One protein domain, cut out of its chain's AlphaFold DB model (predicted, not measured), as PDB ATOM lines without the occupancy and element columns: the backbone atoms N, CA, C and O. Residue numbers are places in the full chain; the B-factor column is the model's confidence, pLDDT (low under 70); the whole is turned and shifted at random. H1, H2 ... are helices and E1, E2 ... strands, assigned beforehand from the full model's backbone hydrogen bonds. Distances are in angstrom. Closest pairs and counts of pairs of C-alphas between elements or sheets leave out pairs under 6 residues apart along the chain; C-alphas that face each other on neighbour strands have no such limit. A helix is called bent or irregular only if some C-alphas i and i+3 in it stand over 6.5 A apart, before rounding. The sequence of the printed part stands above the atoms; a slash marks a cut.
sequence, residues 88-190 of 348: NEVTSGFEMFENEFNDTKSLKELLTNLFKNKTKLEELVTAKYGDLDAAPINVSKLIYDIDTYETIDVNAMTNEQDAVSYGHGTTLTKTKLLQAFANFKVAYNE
ATOM      1  N   ASN A  88     -53.208   3.881 -26.746       39.41
ATOM      2  CA  ASN A  88     -52.475   3.101 -25.740       39.41
ATOM      3  C   ASN A  88     -52.490   1.585 -26.004       39.41
ATOM      4  O   ASN A  88     -51.571   0.889 -25.579       39.41
ATOM      5  N   GLU A  89     -53.498   1.058 -26.704       46.03
ATOM      6  CA  GLU A  89     -53.613  -0.382 -26.975       46.03
ATOM      7  C   GLU A  89     -52.738  -0.780 -28.176       46.03
ATOM      8  O   GLU A  89     -51.983  -1.754 -28.103       46.03
ATOM      9  N   VAL A  90     -52.723   0.062 -29.219       48.72
ATOM     10  CA  VAL A  90     -51.911  -0.108 -30.438       48.72
ATOM     11  C   VAL A  90     -50.408  -0.026 -30.152       48.72
ATOM     12  O   VAL A  90     -49.631  -0.803 -30.709       48.72
ATOM     13  N   THR A  91     -49.987   0.858 -29.239       47.81
ATOM     14  CA  THR A  91     -48.571   0.977 -28.842       47.81
ATOM     15  C   THR A  91     -48.099  -0.250 -28.041       47.81
ATOM     16  O   THR A  91     -46.962  -0.687 -28.202       47.81
ATOM     17  N   SER A  92     -48.985  -0.878 -27.253       51.75
ATOM     18  CA  SER A  92     -48.665  -2.089 -26.472       51.75
ATOM     19  C   SER A  92     -48.592  -3.374 -27.314       51.75
ATOM     20  O   SER A  92     -47.900  -4.325 -26.946       51.75
ATOM     21  N   GLY A  93     -49.273  -3.408 -28.466       58.47
ATOM     22  CA  GLY A  93     -49.324  -4.584 -29.337       58.47
ATOM     23  C   GLY A  93     -47.994  -4.897 -30.028       58.47
ATOM     24  O   GLY A  93     -47.680  -6.063 -30.254       58.47
ATOM     25  N   PHE A  94     -47.178  -3.877 -30.324       68.06
ATOM     26  CA  PHE A  94     -45.916  -4.067 -31.048       68.06
ATOM     27  C   PHE A  94     -44.784  -4.608 -30.159       68.06
ATOM     28  O   PHE A  94     -43.966  -5.413 -30.610       68.06
ATOM     29  N   GLU A  95     -44.748  -4.210 -28.883       71.56
ATOM     30  CA  GLU A  95     -43.701  -4.605 -27.926       71.56
ATOM     31  C   GLU A  95     -43.617  -6.127 -27.741       71.56
ATOM     32  O   GLU A  95     -42.540  -6.678 -27.494       71.56
ATOM     33  N   MET A  96     -44.737  -6.838 -27.927       72.12
ATOM     34  CA  MET A  96     -44.755  -8.297 -27.839       72.12
ATOM     35  C   MET A  96     -43.860  -8.960 -28.894       72.12
ATOM     36  O   MET A  96     -43.278 -10.011 -28.632       72.12
ATOM     37  N   PHE A  97     -43.705  -8.332 -30.062       80.44
ATOM     38  CA  PHE A  97     -42.905  -8.872 -31.155       80.44
ATOM     39  C   PHE A  97     -41.409  -8.597 -30.981       80.44
ATOM     40  O   PHE A  97     -40.591  -9.381 -31.455       80.44
ATOM     41  N   GLU A  98     -41.014  -7.547 -30.257       77.31
ATOM     42  CA  GLU A  98     -39.595  -7.210 -30.060       77.31
ATOM     43  C   GLU A  98     -38.828  -8.316 -29.322       77.31
ATOM     44  O   GLU A  98     -37.691  -8.653 -29.663       77.31
ATOM     45  N   ASN A  99     -39.476  -8.940 -28.339       78.88
ATOM     46  CA  ASN A  99     -38.888 -10.047 -27.587       78.88
ATOM     47  C   ASN A  99     -38.856 -11.359 -28.384       78.88
ATOM     48  O   ASN A  99     -38.040 -12.241 -28.102       78.88
ATOM     49  N   GLU A 100     -39.732 -11.496 -29.377       82.88
ATOM     50  CA  GLU A 100     -39.857 -12.698 -30.198       82.88
ATOM     51  C   GLU A 100     -38.993 -12.648 -31.470       82.88
ATOM     52  O   GLU A 100     -38.630 -13.709 -31.988       82.88
ATOM     53  N   PHE A 101     -38.592 -11.444 -31.904       82.75
ATOM     54  CA  PHE A 101     -37.780 -11.168 -33.094       82.75
ATOM     55  C   PHE A 101     -36.474 -10.444 -32.761       82.75
ATOM     56  O   PHE A 101     -36.279  -9.274 -33.082       82.75
ATOM     57  N   ASN A 102     -35.541 -11.168 -32.143       82.12
ATOM     58  CA  ASN A 102     -34.193 -10.667 -31.886       82.12
ATOM     59  C   ASN A 102     -33.107 -11.608 -32.416       82.12
ATOM     60  O   ASN A 102     -33.342 -12.769 -32.758       82.12
ATOM     61  N   ASP A 103     -31.890 -11.081 -32.482       79.69
ATOM     62  CA  ASP A 103     -30.713 -11.742 -33.039       79.69
ATOM     63  C   ASP A 103     -30.223 -12.947 -32.226       79.69
ATOM     64  O   ASP A 103     -29.471 -13.767 -32.754       79.69
ATOM     65  N   THR A 104     -30.672 -13.118 -30.981       84.56
ATOM     66  CA  THR A 104     -30.317 -14.286 -30.159       84.56
ATOM     67  C   THR A 104     -31.079 -15.550 -30.562       84.56
ATOM     68  O   THR A 104     -30.632 -16.655 -30.258       84.56
ATOM     69  N   LYS A 105     -32.199 -15.410 -31.284       90.88
ATOM     70  CA  LYS A 105     -33.021 -16.530 -31.760       90.88
ATOM     71  C   LYS A 105     -32.436 -17.180 -33.009       90.88
ATOM     72  O   LYS A 105     -31.879 -16.510 -33.880       90.88
ATOM     73  N   SER A 106     -32.558 -18.498 -33.118       95.06
ATOM     74  CA  SER A 106     -32.261 -19.233 -34.355       95.06
ATOM     75  C   SER A 106     -33.260 -18.877 -35.465       95.06
ATOM     76  O   SER A 106     -34.369 -18.424 -35.183       95.06
ATOM     77  N   LEU A 107     -32.911 -19.117 -36.737       94.06
ATOM     78  CA  LEU A 107     -33.856 -18.916 -37.848       94.06
ATOM     79  C   LEU A 107     -35.136 -19.746 -37.656       94.06
ATOM     80  O   LEU A 107     -36.231 -19.253 -37.913       94.06
ATOM     81  N   LYS A 108     -34.997 -20.980 -37.154       96.25
ATOM     82  CA  LYS A 108     -36.125 -21.856 -36.822       96.25
ATOM     83  C   LYS A 108     -37.065 -21.215 -35.800       96.25
ATOM     84  O   LYS A 108     -38.277 -21.205 -36.007       96.25
ATOM     85  N   GLU A 109     -36.525 -20.683 -34.704       95.38
ATOM     86  CA  GLU A 109     -37.326 -20.007 -33.677       95.38
ATOM     87  C   GLU A 109     -37.998 -18.745 -34.223       95.38
ATOM     88  O   GLU A 109     -39.175 -18.532 -33.952       95.38
ATOM     89  N   LEU A 110     -37.286 -17.945 -35.025       94.88
ATOM     90  CA  LEU A 110     -37.843 -16.742 -35.645       94.88
ATOM     91  C   LEU A 110     -39.024 -17.073 -36.566       94.88
ATOM     92  O   LEU A 110     -40.076 -16.458 -36.442       94.88
ATOM     93  N   LEU A 111     -38.887 -18.073 -37.443       95.19
ATOM     94  CA  LEU A 111     -39.977 -18.529 -38.315       95.19
ATOM     95  C   LEU A 111     -41.146 -19.119 -37.519       95.19
ATOM     96  O   LEU A 111     -42.301 -18.821 -37.805       95.19
ATOM     97  N   THR A 112     -40.856 -19.901 -36.474       94.75
ATOM     98  CA  THR A 112     -41.892 -20.446 -35.583       94.75
ATOM     99  C   THR A 112     -42.692 -19.323 -34.920       94.75
ATOM    100  O   THR A 112     -43.922 -19.367 -34.898       94.75
ATOM    101  N   ASN A 113     -42.006 -18.304 -34.394       92.69
ATOM    102  CA  ASN A 113     -42.642 -17.147 -33.768       92.69
ATOM    103  C   ASN A 113     -43.438 -16.324 -34.788       92.69
ATOM    104  O   ASN A 113     -44.540 -15.874 -34.480       92.69
ATOM    105  N   LEU A 114     -42.920 -16.175 -36.008       91.88
ATOM    106  CA  LEU A 114     -43.598 -15.483 -37.102       91.88
ATOM    107  C   LEU A 114     -44.920 -16.139 -37.464       91.88
ATOM    108  O   LEU A 114     -45.949 -15.471 -37.445       91.88
ATOM    109  N   PHE A 115     -44.918 -17.448 -37.696       93.38
ATOM    110  CA  PHE A 115     -46.137 -18.170 -38.060       93.38
ATOM    111  C   PHE A 115     -47.143 -18.184 -36.913       93.38
ATOM    112  O   PHE A 115     -48.334 -17.977 -37.122       93.38
ATOM    113  N   LYS A 116     -46.663 -18.340 -35.674       91.94
ATOM    114  CA  LYS A 116     -47.516 -18.298 -34.483       91.94
ATOM    115  C   LYS A 116     -48.216 -16.946 -34.300       91.94
ATOM    116  O   LYS A 116     -49.313 -16.917 -33.746       91.94
ATOM    117  N   ASN A 117     -47.594 -15.842 -34.715       89.69
ATOM    118  CA  ASN A 117     -48.119 -14.496 -34.478       89.69
ATOM    119  C   ASN A 117     -48.572 -13.761 -35.748       89.69
ATOM    120  O   ASN A 117     -48.878 -12.573 -35.666       89.69
ATOM    121  N   LYS A 118     -48.686 -14.453 -36.888       90.06
ATOM    122  CA  LYS A 118     -49.190 -13.894 -38.152       90.06
ATOM    123  C   LYS A 118     -50.530 -13.174 -37.983       90.06
ATOM    124  O   LYS A 118     -50.621 -11.993 -38.286       90.06
ATOM    125  N   THR A 119     -51.529 -13.841 -37.404       90.12
ATOM    126  CA  THR A 119     -52.863 -13.252 -37.191       90.12
ATOM    127  C   THR A 119     -52.804 -11.986 -36.338       90.12
ATOM    128  O   THR A 119     -53.490 -11.016 -36.625       90.12
ATOM    129  N   LYS A 120     -51.926 -11.940 -35.331       90.12
ATOM    130  CA  LYS A 120     -51.756 -10.732 -34.513       90.12
ATOM    131  C   LYS A 120     -51.084  -9.595 -35.283       90.12
ATOM    132  O   LYS A 120     -51.396  -8.439 -35.028       90.12
ATOM    133  N   LEU A 121     -50.156  -9.898 -36.197       89.06
ATOM    134  CA  LEU A 121     -49.568  -8.900 -37.102       89.06
ATOM    135  C   LEU A 121     -50.635  -8.328 -38.040       89.06
ATOM    136  O   LEU A 121     -50.695  -7.116 -38.215       89.06
ATOM    137  N   GLU A 122     -51.495  -9.179 -38.599       89.19
ATOM    138  CA  GLU A 122     -52.624  -8.766 -39.443       89.19
ATOM    139  C   GLU A 122     -53.616  -7.889 -38.673       89.19
ATOM    140  O   GLU A 122     -53.979  -6.813 -39.148       89.19
ATOM    141  N   GLU A 123     -54.010  -8.300 -37.464       88.94
ATOM    142  CA  GLU A 123     -54.887  -7.527 -36.575       88.94
ATOM    143  C   GLU A 123     -54.275  -6.168 -36.222       88.94
ATOM    144  O   GLU A 123     -54.966  -5.154 -36.263       88.94
ATOM    145  N   LEU A 124     -52.973  -6.128 -35.930       88.00
ATOM    146  CA  LEU A 124     -52.240  -4.899 -35.633       88.00
ATOM    147  C   LEU A 124     -52.240  -3.937 -36.836       88.00
ATOM    148  O   LEU A 124     -52.522  -2.748 -36.684       88.00
ATOM    149  N   VAL A 125     -51.955  -4.438 -38.040       85.75
ATOM    150  CA  VAL A 125     -51.981  -3.625 -39.266       85.75
ATOM    151  C   VAL A 125     -53.396  -3.139 -39.570       85.75
ATOM    152  O   VAL A 125     -53.591  -1.952 -39.826       85.75
ATOM    153  N   THR A 126     -54.389  -4.017 -39.458       85.88
ATOM    154  CA  THR A 126     -55.804  -3.685 -39.670       85.88
ATOM    155  C   THR A 126     -56.288  -2.645 -38.662       85.88
ATOM    156  O   THR A 126     -56.983  -1.705 -39.034       85.88
ATOM    157  N   ALA A 127     -55.872  -2.737 -37.397       85.56
ATOM    158  CA  ALA A 127     -56.220  -1.753 -36.375       85.56
ATOM    159  C   ALA A 127     -55.689  -0.349 -36.705       85.56
ATOM    160  O   ALA A 127     -56.354   0.640 -36.398       85.56
ATOM    161  N   LYS A 128     -54.513  -0.253 -37.343       82.81
ATOM    162  CA  LYS A 128     -53.906   1.031 -37.721       82.81
ATOM    163  C   LYS A 128     -54.410   1.583 -39.060       82.81
ATOM    164  O   LYS A 128     -54.590   2.791 -39.176       82.81
ATOM    165  N   TYR A 129     -54.610   0.734 -40.064       80.38
ATOM    166  CA  TYR A 129     -54.912   1.157 -41.442       80.38
ATOM    167  C   TYR A 129     -56.356   0.870 -41.881       80.38
ATOM    168  O   TYR A 129     -56.740   1.205 -42.998       80.38
ATOM    169  N   GLY A 130     -57.172   0.267 -41.014       78.19
ATOM    170  CA  GLY A 130     -58.554  -0.134 -41.285       78.19
ATOM    171  C   GLY A 130     -58.678  -1.460 -42.039       78.19
ATOM    172  O   GLY A 130     -59.611  -2.213 -41.780       78.19
ATOM    173  N   ASP A 131     -57.732  -1.754 -42.932       77.81
ATOM    174  CA  ASP A 131     -57.632  -3.000 -43.694       77.81
ATOM    175  C   ASP A 131     -56.170  -3.263 -44.098       77.81
ATOM    176  O   ASP A 131     -55.368  -2.330 -44.214       77.81
ATOM    177  N   LEU A 132     -55.819  -4.529 -44.332       72.94
ATOM    178  CA  LEU A 132     -54.495  -4.940 -44.796       72.94
ATOM    179  C   LEU A 132     -54.203  -4.412 -46.208       72.94
ATOM    180  O   LEU A 132     -53.094  -3.943 -46.463       72.94
ATOM    181  N   ASP A 133     -55.203  -4.421 -47.096       73.38
ATOM    182  CA  ASP A 133     -55.066  -3.945 -48.481       73.38
ATOM    183  C   ASP A 133     -54.956  -2.410 -48.572       73.38
ATOM    184  O   ASP A 133     -54.459  -1.870 -49.564       73.38
ATOM    185  N   ALA A 134     -55.377  -1.699 -47.522       71.50
ATOM    186  CA  ALA A 134     -55.219  -0.251 -47.391       71.50
ATOM    187  C   ALA A 134     -53.861   0.153 -46.786       71.50
ATOM    188  O   ALA A 134     -53.477   1.325 -46.856       71.50
ATOM    189  N   ALA A 135     -53.127  -0.791 -46.186       70.00
ATOM    190  CA  ALA A 135     -51.841  -0.508 -45.567       70.00
ATOM    191  C   ALA A 135     -50.762  -0.205 -46.628       70.00
ATOM    192  O   ALA A 135     -50.735  -0.828 -47.695       70.00
ATOM    193  N   PRO A 136     -49.812   0.710 -46.345       73.56
ATOM    194  CA  PRO A 136     -48.661   0.929 -47.210       73.56
ATOM    195  C   PRO A 136     -47.929  -0.382 -47.489       73.56
ATOM    196  O   PRO A 136     -47.758  -1.205 -46.590       73.56
ATOM    197  N   ILE A 137     -47.414  -0.550 -48.709       66.38
ATOM    198  CA  ILE A 137     -46.754  -1.800 -49.112       66.38
ATOM    199  C   ILE A 137     -45.597  -2.184 -48.183       66.38
ATOM    200  O   ILE A 137     -45.385  -3.355 -47.915       66.38
ATOM    201  N   ASN A 138     -44.879  -1.210 -47.621       67.25
ATOM    202  CA  ASN A 138     -43.779  -1.467 -46.687       67.25
ATOM    203  C   ASN A 138     -44.249  -2.027 -45.329       67.25
ATOM    204  O   ASN A 138     -43.439  -2.583 -44.590       67.25
ATOM    205  N   VAL A 139     -45.543  -1.910 -45.019       73.25
ATOM    206  CA  VAL A 139     -46.203  -2.501 -43.849       73.25
ATOM    207  C   VAL A 139     -46.800  -3.866 -44.206       73.25
ATOM    208  O   VAL A 139     -46.539  -4.847 -43.516       73.25
ATOM    209  N   SER A 140     -47.552  -3.976 -45.304       78.25
ATOM    210  CA  SER A 140     -48.196  -5.241 -45.697       78.25
ATOM    211  C   SER A 140     -47.223  -6.272 -46.287       78.25
ATOM    212  O   SER A 140     -47.478  -7.471 -46.215       78.25
ATOM    213  N   LYS A 141     -46.052  -5.845 -46.783       80.31
ATOM    214  CA  LYS A 141     -45.036  -6.726 -47.384       80.31
ATOM    215  C   LYS A 141     -44.585  -7.852 -46.468       80.31
ATOM    216  O   LYS A 141     -44.484  -8.979 -46.935       80.31
ATOM    217  N   LEU A 142     -44.319  -7.574 -45.188       83.19
ATOM    218  CA  LEU A 142     -43.911  -8.638 -44.271       83.19
ATOM    219  C   LEU A 142     -45.014  -9.693 -44.157       83.19
ATOM    220  O   LEU A 142     -44.703 -10.873 -44.174       83.19
ATOM    221  N   ILE A 143     -46.281  -9.280 -44.089       83.06
ATOM    222  CA  ILE A 143     -47.424 -10.195 -43.985       83.06
ATOM    223  C   ILE A 143     -47.536 -11.068 -45.244       83.06
ATOM    224  O   ILE A 143     -47.622 -12.288 -45.125       83.06
ATOM    225  N   TYR A 144     -47.404 -10.492 -46.442       81.88
ATOM    226  CA  TYR A 144     -47.384 -11.278 -47.685       81.88
ATOM    227  C   TYR A 144     -46.158 -12.202 -47.800       81.88
ATOM    228  O   TYR A 144     -46.243 -13.321 -48.315       81.88
ATOM    229  N   ASP A 145     -45.000 -11.767 -47.299       81.38
ATOM    230  CA  ASP A 145     -43.807 -12.608 -47.233       81.38
ATOM    231  C   ASP A 145     -44.039 -13.812 -46.292       81.38
ATOM    232  O   ASP A 145     -43.576 -14.912 -46.597       81.38
ATOM    233  N   ILE A 146     -44.804 -13.650 -45.196       86.56
ATOM    234  CA  ILE A 146     -45.179 -14.751 -44.286       86.56
ATOM    235  C   ILE A 146     -45.945 -15.844 -45.030       86.56
ATOM    236  O   ILE A 146     -45.578 -17.009 -44.884       86.56
ATOM    237  N   ASP A 147     -46.940 -15.495 -45.852       81.38
ATOM    238  CA  ASP A 147     -47.697 -16.473 -46.657       81.38
ATOM    239  C   ASP A 147     -46.770 -17.327 -47.526       81.38
ATOM    240  O   ASP A 147     -46.949 -18.535 -47.689       81.38
ATOM    241  N   THR A 148     -45.723 -16.703 -48.064       84.94
ATOM    242  CA  THR A 148     -44.717 -17.406 -48.860       84.94
ATOM    243  C   THR A 148     -43.825 -18.285 -47.977       84.94
ATOM    244  O   THR A 148     -43.493 -19.418 -48.346       84.94
ATOM    245  N   TYR A 149     -43.438 -17.793 -46.800       86.56
ATOM    246  CA  TYR A 149     -42.607 -18.523 -45.846       86.56
ATOM    247  C   TYR A 149     -43.320 -19.719 -45.217       86.56
ATOM    248  O   TYR A 149     -42.640 -20.684 -44.887       86.56
ATOM    249  N   GLU A 150     -44.650 -19.731 -45.111       86.75
ATOM    250  CA  GLU A 150     -45.424 -20.880 -44.601       86.75
ATOM    251  C   GLU A 150     -45.204 -22.171 -45.416       86.75
ATOM    252  O   GLU A 150     -45.470 -23.270 -44.931       86.75
ATOM    253  N   THR A 151     -44.645 -22.069 -46.628       86.06
ATOM    254  CA  THR A 151     -44.195 -23.231 -47.415       86.06
ATOM    255  C   THR A 151     -42.951 -23.928 -46.844       86.06
ATOM    256  O   THR A 151     -42.623 -25.042 -47.261       86.06
ATOM    257  N   ILE A 152     -42.246 -23.298 -45.901       88.38
ATOM    258  CA  ILE A 152     -41.069 -23.847 -45.225       88.38
ATOM    259  C   ILE A 152     -41.515 -24.831 -44.139       88.38
ATOM    260  O   ILE A 152     -42.202 -24.462 -43.187       88.38
ATOM    261  N   ASP A 153     -41.034 -26.074 -44.211       90.31
ATOM    262  CA  ASP A 153     -41.202 -27.039 -43.122       90.31
ATOM    263  C   ASP A 153     -40.242 -26.729 -41.960       90.31
ATOM    264  O   ASP A 153     -39.125 -27.244 -41.867       90.31
ATOM    265  N   VAL A 154     -40.699 -25.876 -41.043       93.81
ATOM    266  CA  VAL A 154     -39.936 -25.463 -39.855       93.81
ATOM    267  C   VAL A 154     -39.668 -26.638 -38.907       93.81
ATOM    268  O   VAL A 154     -38.673 -26.628 -38.177       93.81
ATOM    269  N   ASN A 155     -40.488 -27.695 -38.931       93.06
ATOM    270  CA  ASN A 155     -40.254 -28.874 -38.096       93.06
ATOM    271  C   ASN A 155     -39.025 -29.661 -38.563       93.06
ATOM    272  O   ASN A 155     -38.290 -30.179 -37.718       93.06
ATOM    273  N   ALA A 156     -38.764 -29.679 -39.873       92.38
ATOM    274  CA  ALA A 156     -37.576 -30.286 -40.469       92.38
ATOM    275  C   ALA A 156     -36.288 -29.465 -40.262       92.38
ATOM    276  O   ALA A 156     -35.193 -29.976 -40.506       92.38
ATOM    277  N   MET A 157     -36.390 -28.214 -39.799       95.19
ATOM    278  CA  MET A 157     -35.222 -27.364 -39.568       95.19
ATOM    279  C   MET A 157     -34.459 -27.737 -38.288       95.19
ATOM    280  O   MET A 157     -35.048 -28.172 -37.292       95.19
ATOM    281  N   THR A 158     -33.148 -27.490 -38.267       94.12
ATOM    282  CA  THR A 158     -32.317 -27.518 -37.051       94.12
ATOM    283  C   THR A 158     -32.137 -26.105 -36.488       94.12
ATOM    284  O   THR A 158     -32.274 -25.115 -37.202       94.12
ATOM    285  N   ASN A 159     -31.805 -25.992 -35.199       92.25
ATOM    286  CA  ASN A 159     -31.553 -24.687 -34.564       92.25
ATOM    287  C   ASN A 159     -30.254 -24.015 -35.051       92.25
ATOM    288  O   ASN A 159     -30.046 -22.835 -34.796       92.25
ATOM    289  N   GLU A 160     -29.384 -24.761 -35.731       92.38
ATOM    290  CA  GLU A 160     -28.092 -24.288 -36.245       92.38
ATOM    291  C   GLU A 160     -28.187 -23.779 -37.691       92.38
ATOM    292  O   GLU A 160     -27.235 -23.205 -38.212       92.38
ATOM    293  N   GLN A 161     -29.318 -24.000 -38.369       88.88
ATOM    294  CA  GLN A 161     -29.518 -23.512 -39.729       88.88
ATOM    295  C   GLN A 161     -29.718 -21.994 -39.740       88.88
ATOM    296  O   GLN A 161     -30.703 -21.484 -39.210       88.88
ATOM    297  N   ASP A 162     -28.825 -21.287 -40.430       84.25
ATOM    298  CA  ASP A 162     -28.932 -19.840 -40.670       84.25
ATOM    299  C   ASP A 162     -29.641 -19.487 -41.987       84.25
ATOM    300  O   ASP A 162     -29.925 -18.313 -42.252       84.25
ATOM    301  N   ALA A 163     -29.927 -20.493 -42.818       87.69
ATOM    302  CA  ALA A 163     -30.577 -20.337 -44.109       87.69
ATOM    303  C   ALA A 163     -31.492 -21.524 -44.435       87.69
ATOM    304  O   ALA A 163     -31.186 -22.667 -44.091       87.69
ATOM    305  N   VAL A 164     -32.589 -21.250 -45.138       85.44
ATOM    306  CA  VAL A 164     -33.545 -22.254 -45.611       85.44
ATOM    307  C   VAL A 164     -34.045 -21.898 -47.006       85.44
ATOM    308  O   VAL A 164     -34.299 -20.732 -47.318       85.44
ATOM    309  N   SER A 165     -34.148 -22.904 -47.868       81.19
ATOM    310  CA  SER A 165     -34.705 -22.731 -49.206       81.19
ATOM    311  C   SER A 165     -36.227 -22.697 -49.151       81.19
ATOM    312  O   SER A 165     -36.837 -23.490 -48.438       81.19
ATOM    313  N   TYR A 166     -36.829 -21.811 -49.935       79.12
ATOM    314  CA  TYR A 166     -38.274 -21.699 -50.096       79.12
ATOM    315  C   TYR A 166     -38.597 -21.289 -51.538       79.12
ATOM    316  O   TYR A 166     -37.812 -20.598 -52.190       79.12
ATOM    317  N   GLY A 167     -39.728 -21.752 -52.072       68.62
ATOM    318  CA  GLY A 167     -40.101 -21.493 -53.466       68.62
ATOM    319  C   GLY A 167     -39.088 -22.004 -54.511       68.62
ATOM    320  O   GLY A 167     -38.321 -22.942 -54.279       68.62
ATOM    321  N   HIS A 168     -39.101 -21.396 -55.703       62.84
ATOM    322  CA  HIS A 168     -38.282 -21.802 -56.854       62.84
ATOM    323  C   HIS A 168     -36.844 -21.265 -56.763       62.84
ATOM    324  O   HIS A 168     -36.455 -20.363 -57.500       62.84
ATOM    325  N   GLY A 169     -36.036 -21.854 -55.878       63.03
ATOM    326  CA  GLY A 169     -34.603 -21.548 -55.772       63.03
ATOM    327  C   GLY A 169     -34.267 -20.317 -54.928       63.03
ATOM    328  O   GLY A 169     -33.128 -19.852 -54.961       63.03
ATOM    329  N   THR A 170     -35.226 -19.810 -54.153       74.69
ATOM    330  CA  THR A 170     -35.011 -18.687 -53.237       74.69
ATOM    331  C   THR A 170     -34.518 -19.194 -51.882       74.69
ATOM    332  O   THR A 170     -34.840 -20.300 -51.445       74.69
ATOM    333  N   THR A 171     -33.697 -18.392 -51.205       81.00
ATOM    334  CA  THR A 171     -33.157 -18.713 -49.878       81.00
ATOM    335  C   THR A 171     -33.444 -17.582 -48.904       81.00
ATOM    336  O   THR A 171     -33.033 -16.432 -49.122       81.00
ATOM    337  N   LEU A 172     -34.121 -17.931 -47.812       84.25
ATOM    338  CA  LEU A 172     -34.342 -17.062 -46.668       84.25
ATOM    339  C   LEU A 172     -33.189 -17.274 -45.698       84.25
ATOM    340  O   LEU A 172     -32.837 -18.409 -45.389       84.25
ATOM    341  N   THR A 173     -32.606 -16.186 -45.213       87.19
ATOM    342  CA  THR A 173     -31.576 -16.231 -44.175       87.19
ATOM    343  C   THR A 173     -32.080 -15.543 -42.917       87.19
ATOM    344  O   THR A 173     -32.943 -14.664 -42.994       87.19
ATOM    345  N   LYS A 174     -31.498 -15.887 -41.763       85.38
ATOM    346  CA  LYS A 174     -31.764 -15.206 -40.487       85.38
ATOM    347  C   LYS A 174     -31.652 -13.687 -40.613       85.38
ATOM    348  O   LYS A 174     -32.554 -12.964 -40.203       85.38
ATOM    349  N   THR A 175     -30.579 -13.206 -41.237       82.00
ATOM    350  CA  THR A 175     -30.348 -11.772 -41.452       82.00
ATOM    351  C   THR A 175     -31.445 -11.131 -42.297       82.00
ATOM    352  O   THR A 175     -31.919 -10.056 -41.947       82.00
ATOM    353  N   LYS A 176     -31.882 -11.783 -43.385       82.00
ATOM    354  CA  LYS A 176     -32.957 -11.255 -44.238       82.00
ATOM    355  C   LYS A 176     -34.287 -11.178 -43.493       82.00
ATOM    356  O   LYS A 176     -34.979 -10.175 -43.623       82.00
ATOM    357  N   LEU A 177     -34.617 -12.193 -42.694       85.25
ATOM    358  CA  LEU A 177     -35.849 -12.199 -41.907       85.25
ATOM    359  C   LEU A 177     -35.850 -11.092 -40.840       85.25
ATOM    360  O   LEU A 177     -36.823 -10.352 -40.723       85.25
ATOM    361  N   LEU A 178     -34.743 -10.934 -40.107       82.75
ATOM    362  CA  LEU A 178     -34.596  -9.855 -39.123       82.75
ATOM    363  C   LEU A 178     -34.664  -8.470 -39.780       82.75
ATOM    364  O   LEU A 178     -35.302  -7.572 -39.238       82.75
ATOM    365  N   GLN A 179     -34.059  -8.300 -40.960       82.38
ATOM    366  CA  GLN A 179     -34.141  -7.047 -41.711       82.38
ATOM    367  C   GLN A 179     -35.570  -6.756 -42.185       82.38
ATOM    368  O   GLN A 179     -36.021  -5.620 -42.077       82.38
ATOM    369  N   ALA A 180     -36.295  -7.763 -42.683       79.62
ATOM    370  CA  ALA A 180     -37.690  -7.606 -43.088       79.62
ATOM    371  C   ALA A 180     -38.565  -7.163 -41.904       79.62
ATOM    372  O   ALA A 180     -39.350  -6.226 -42.035       79.62
ATOM    373  N   PHE A 181     -38.357  -7.762 -40.728       84.69
ATOM    374  CA  PHE A 181     -39.042  -7.360 -39.501       84.69
ATOM    375  C   PHE A 181     -38.660  -5.939 -39.044       84.69
ATOM    376  O   PHE A 181     -39.526  -5.152 -38.667       84.69
ATOM    377  N   ALA A 182     -37.381  -5.567 -39.123       79.38
ATOM    378  CA  ALA A 182     -36.928  -4.214 -38.801       79.38
ATOM    379  C   ALA A 182     -37.536  -3.160 -39.743       79.38
ATOM    380  O   ALA A 182     -37.988  -2.112 -39.283       79.38
ATOM    381  N   ASN A 183     -37.603  -3.451 -41.044       77.69
ATOM    382  CA  ASN A 183     -38.223  -2.568 -42.032       77.69
ATOM    383  C   ASN A 183     -39.723  -2.408 -41.768       77.69
ATOM    384  O   ASN A 183     -40.223  -1.285 -41.768       77.69
ATOM    385  N   PHE A 184     -40.416  -3.514 -41.477       83.19
ATOM    386  CA  PHE A 184     -41.814  -3.490 -41.058       83.19
ATOM    387  C   PHE A 184     -42.012  -2.598 -39.832       83.19
ATOM    388  O   PHE A 184     -42.898  -1.754 -39.832       83.19
ATOM    389  N   LYS A 185     -41.154  -2.718 -38.811       82.69
ATOM    390  CA  LYS A 185     -41.211  -1.873 -37.612       82.69
ATOM    391  C   LYS A 185     -41.069  -0.389 -37.935       82.69
ATOM    392  O   LYS A 185     -41.795   0.424 -37.368       82.69
ATOM    393  N   VAL A 186     -40.124  -0.024 -38.798       78.62
ATOM    394  CA  VAL A 186     -39.928   1.377 -39.195       78.62
ATOM    395  C   VAL A 186     -41.177   1.889 -39.912       78.62
ATOM    396  O   VAL A 186     -41.771   2.858 -39.450       78.62
ATOM    397  N   ALA A 187     -41.633   1.179 -40.948       75.44
ATOM    398  CA  ALA A 187     -42.800   1.564 -41.740       75.44
ATOM    399  C   ALA A 187     -44.097   1.593 -40.913       75.44
ATOM    400  O   ALA A 187     -44.918   2.493 -41.054       75.44
ATOM    401  N   TYR A 188     -44.282   0.634 -40.004       80.62
ATOM    402  CA  TYR A 188     -45.452   0.587 -39.135       80.62
ATOM    403  C   TYR A 188     -45.493   1.770 -38.168       80.62
ATOM    404  O   TYR A 188     -46.580   2.182 -37.793       80.62
ATOM    405  N   ASN A 189     -44.357   2.348 -37.774       78.69
ATOM    406  CA  ASN A 189     -44.322   3.508 -36.878       78.69
ATOM    407  C   ASN A 189     -44.419   4.856 -37.609       78.69
ATOM    408  O   ASN A 189     -44.529   5.891 -36.951       78.69
ATOM    409  N   GLU A 190     -44.426   4.870 -38.944       76.75
ATOM    410  CA  GLU A 190     -44.668   6.097 -39.700       76.75
ATOM    411  C   GLU A 190     -46.109   6.600 -39.478       76.75
ATOM    412  O   GLU A 190     -47.039   5.802 -39.289       76.75
TER     413      GLU A 190
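What this domain is: This is residues 88 to 190 of the 348 residues of an uncharacterized protein of Mycoplasma sp. Pen4 (UniProt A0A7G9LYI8). Four helical segments, H1, the arm H2b of the bent helix H2, H3 and H4, run roughly lengthwise in alternating directions as a small bundle, while the arm H2a slants across one end of it. At that same end sits the small strand hairpin E1-E2. The bundle is not evenly closed: H1 touches H2b but is only near H4. The printed part has 103 residues, ordered H1, H2, H3, E1, E2, H4, mostly helix, with one antiparallel sheet of order E1 - E2. It is compact, with a radius of gyration of the C-alphas of 13.6 A and spans of 38 by 28 by 20 A.

Where its parts are: H1, residues 88 to 98, begins at C-alpha 88 (-52.475, 3.101, -25.740) and is 17.1 A long; it is neither bent nor irregular, but only just: C-alphas 91 and 94 are 6.1 A apart. H2, residues 107 to 129, was assigned as one helix by its hydrogen bonds but is bent, with C-alphas 116 and 119 7.8 A apart. Its arms are H2a, residues 107 to 116, 14.1 A, and H2b, residues 119 to 129, 15.2 A. H3, residues 137 to 149, 17.5 A, is only just irregular: C-alphas 139 and 142 are 6.6 A apart. The strands are E1, residues 163 to 166, 9.8 A, and E2, residues 170 to 173, 10.0 A. H4, residues 174 to 189, 22.8 A, ends at C-alpha 189 (-44.322, 3.508, -36.878).

How they stand to each other: H2 is the hub, touching three other helices, and its arms stand at a steep tilt of 66 degrees. H2b and H3 form a helical hairpin at a shallow tilt of 17 degrees, opposite ways, closest at the C-alphas of Glu 122 and Ile 143, 7.1 A. H1 touches H2b at a steep tilt of 41 degrees, opposite ways, closest at the C-alphas of Gly 93 and Leu 124, 6.9 A. H3 and H4 touch, with the C-alphas of Val 139 and Phe 184 closest at 5.3 A; their shallow tilt of 34 degrees, opposite ways, is only just short of steep. H2a and H4 only just touch, only at their ends, with 3 pairs of C-alphas within 8 A; those of Leu 107 and Lys 174 are closest at 5.0 A. H1 and H3 are apart. In the hairpin E1-E2, antiparallel at 148 degrees, N 164 and O 172 are 2.9 A apart and N 172 and O 164 are 2.8 A apart, within hydrogen-bond range. Every O i to N i+4 pair is within range in H2a, H2b and H4, against 7 of 9 in H3 and 1 of 7 in H1, where 4 of 8 O i to N i+3 pairs are.

The domain as a whole: The two C-alphas farthest apart, those of Asn 88 and Gly 169, are 42.8 A apart. The printed part has no cut. The link from H3 to E1, residues 150 to 162, is long. The mean pLDDT of the printed part is 81.3; it is under 70 at residues 88 to 94, 137 to 138 and 167 to 169.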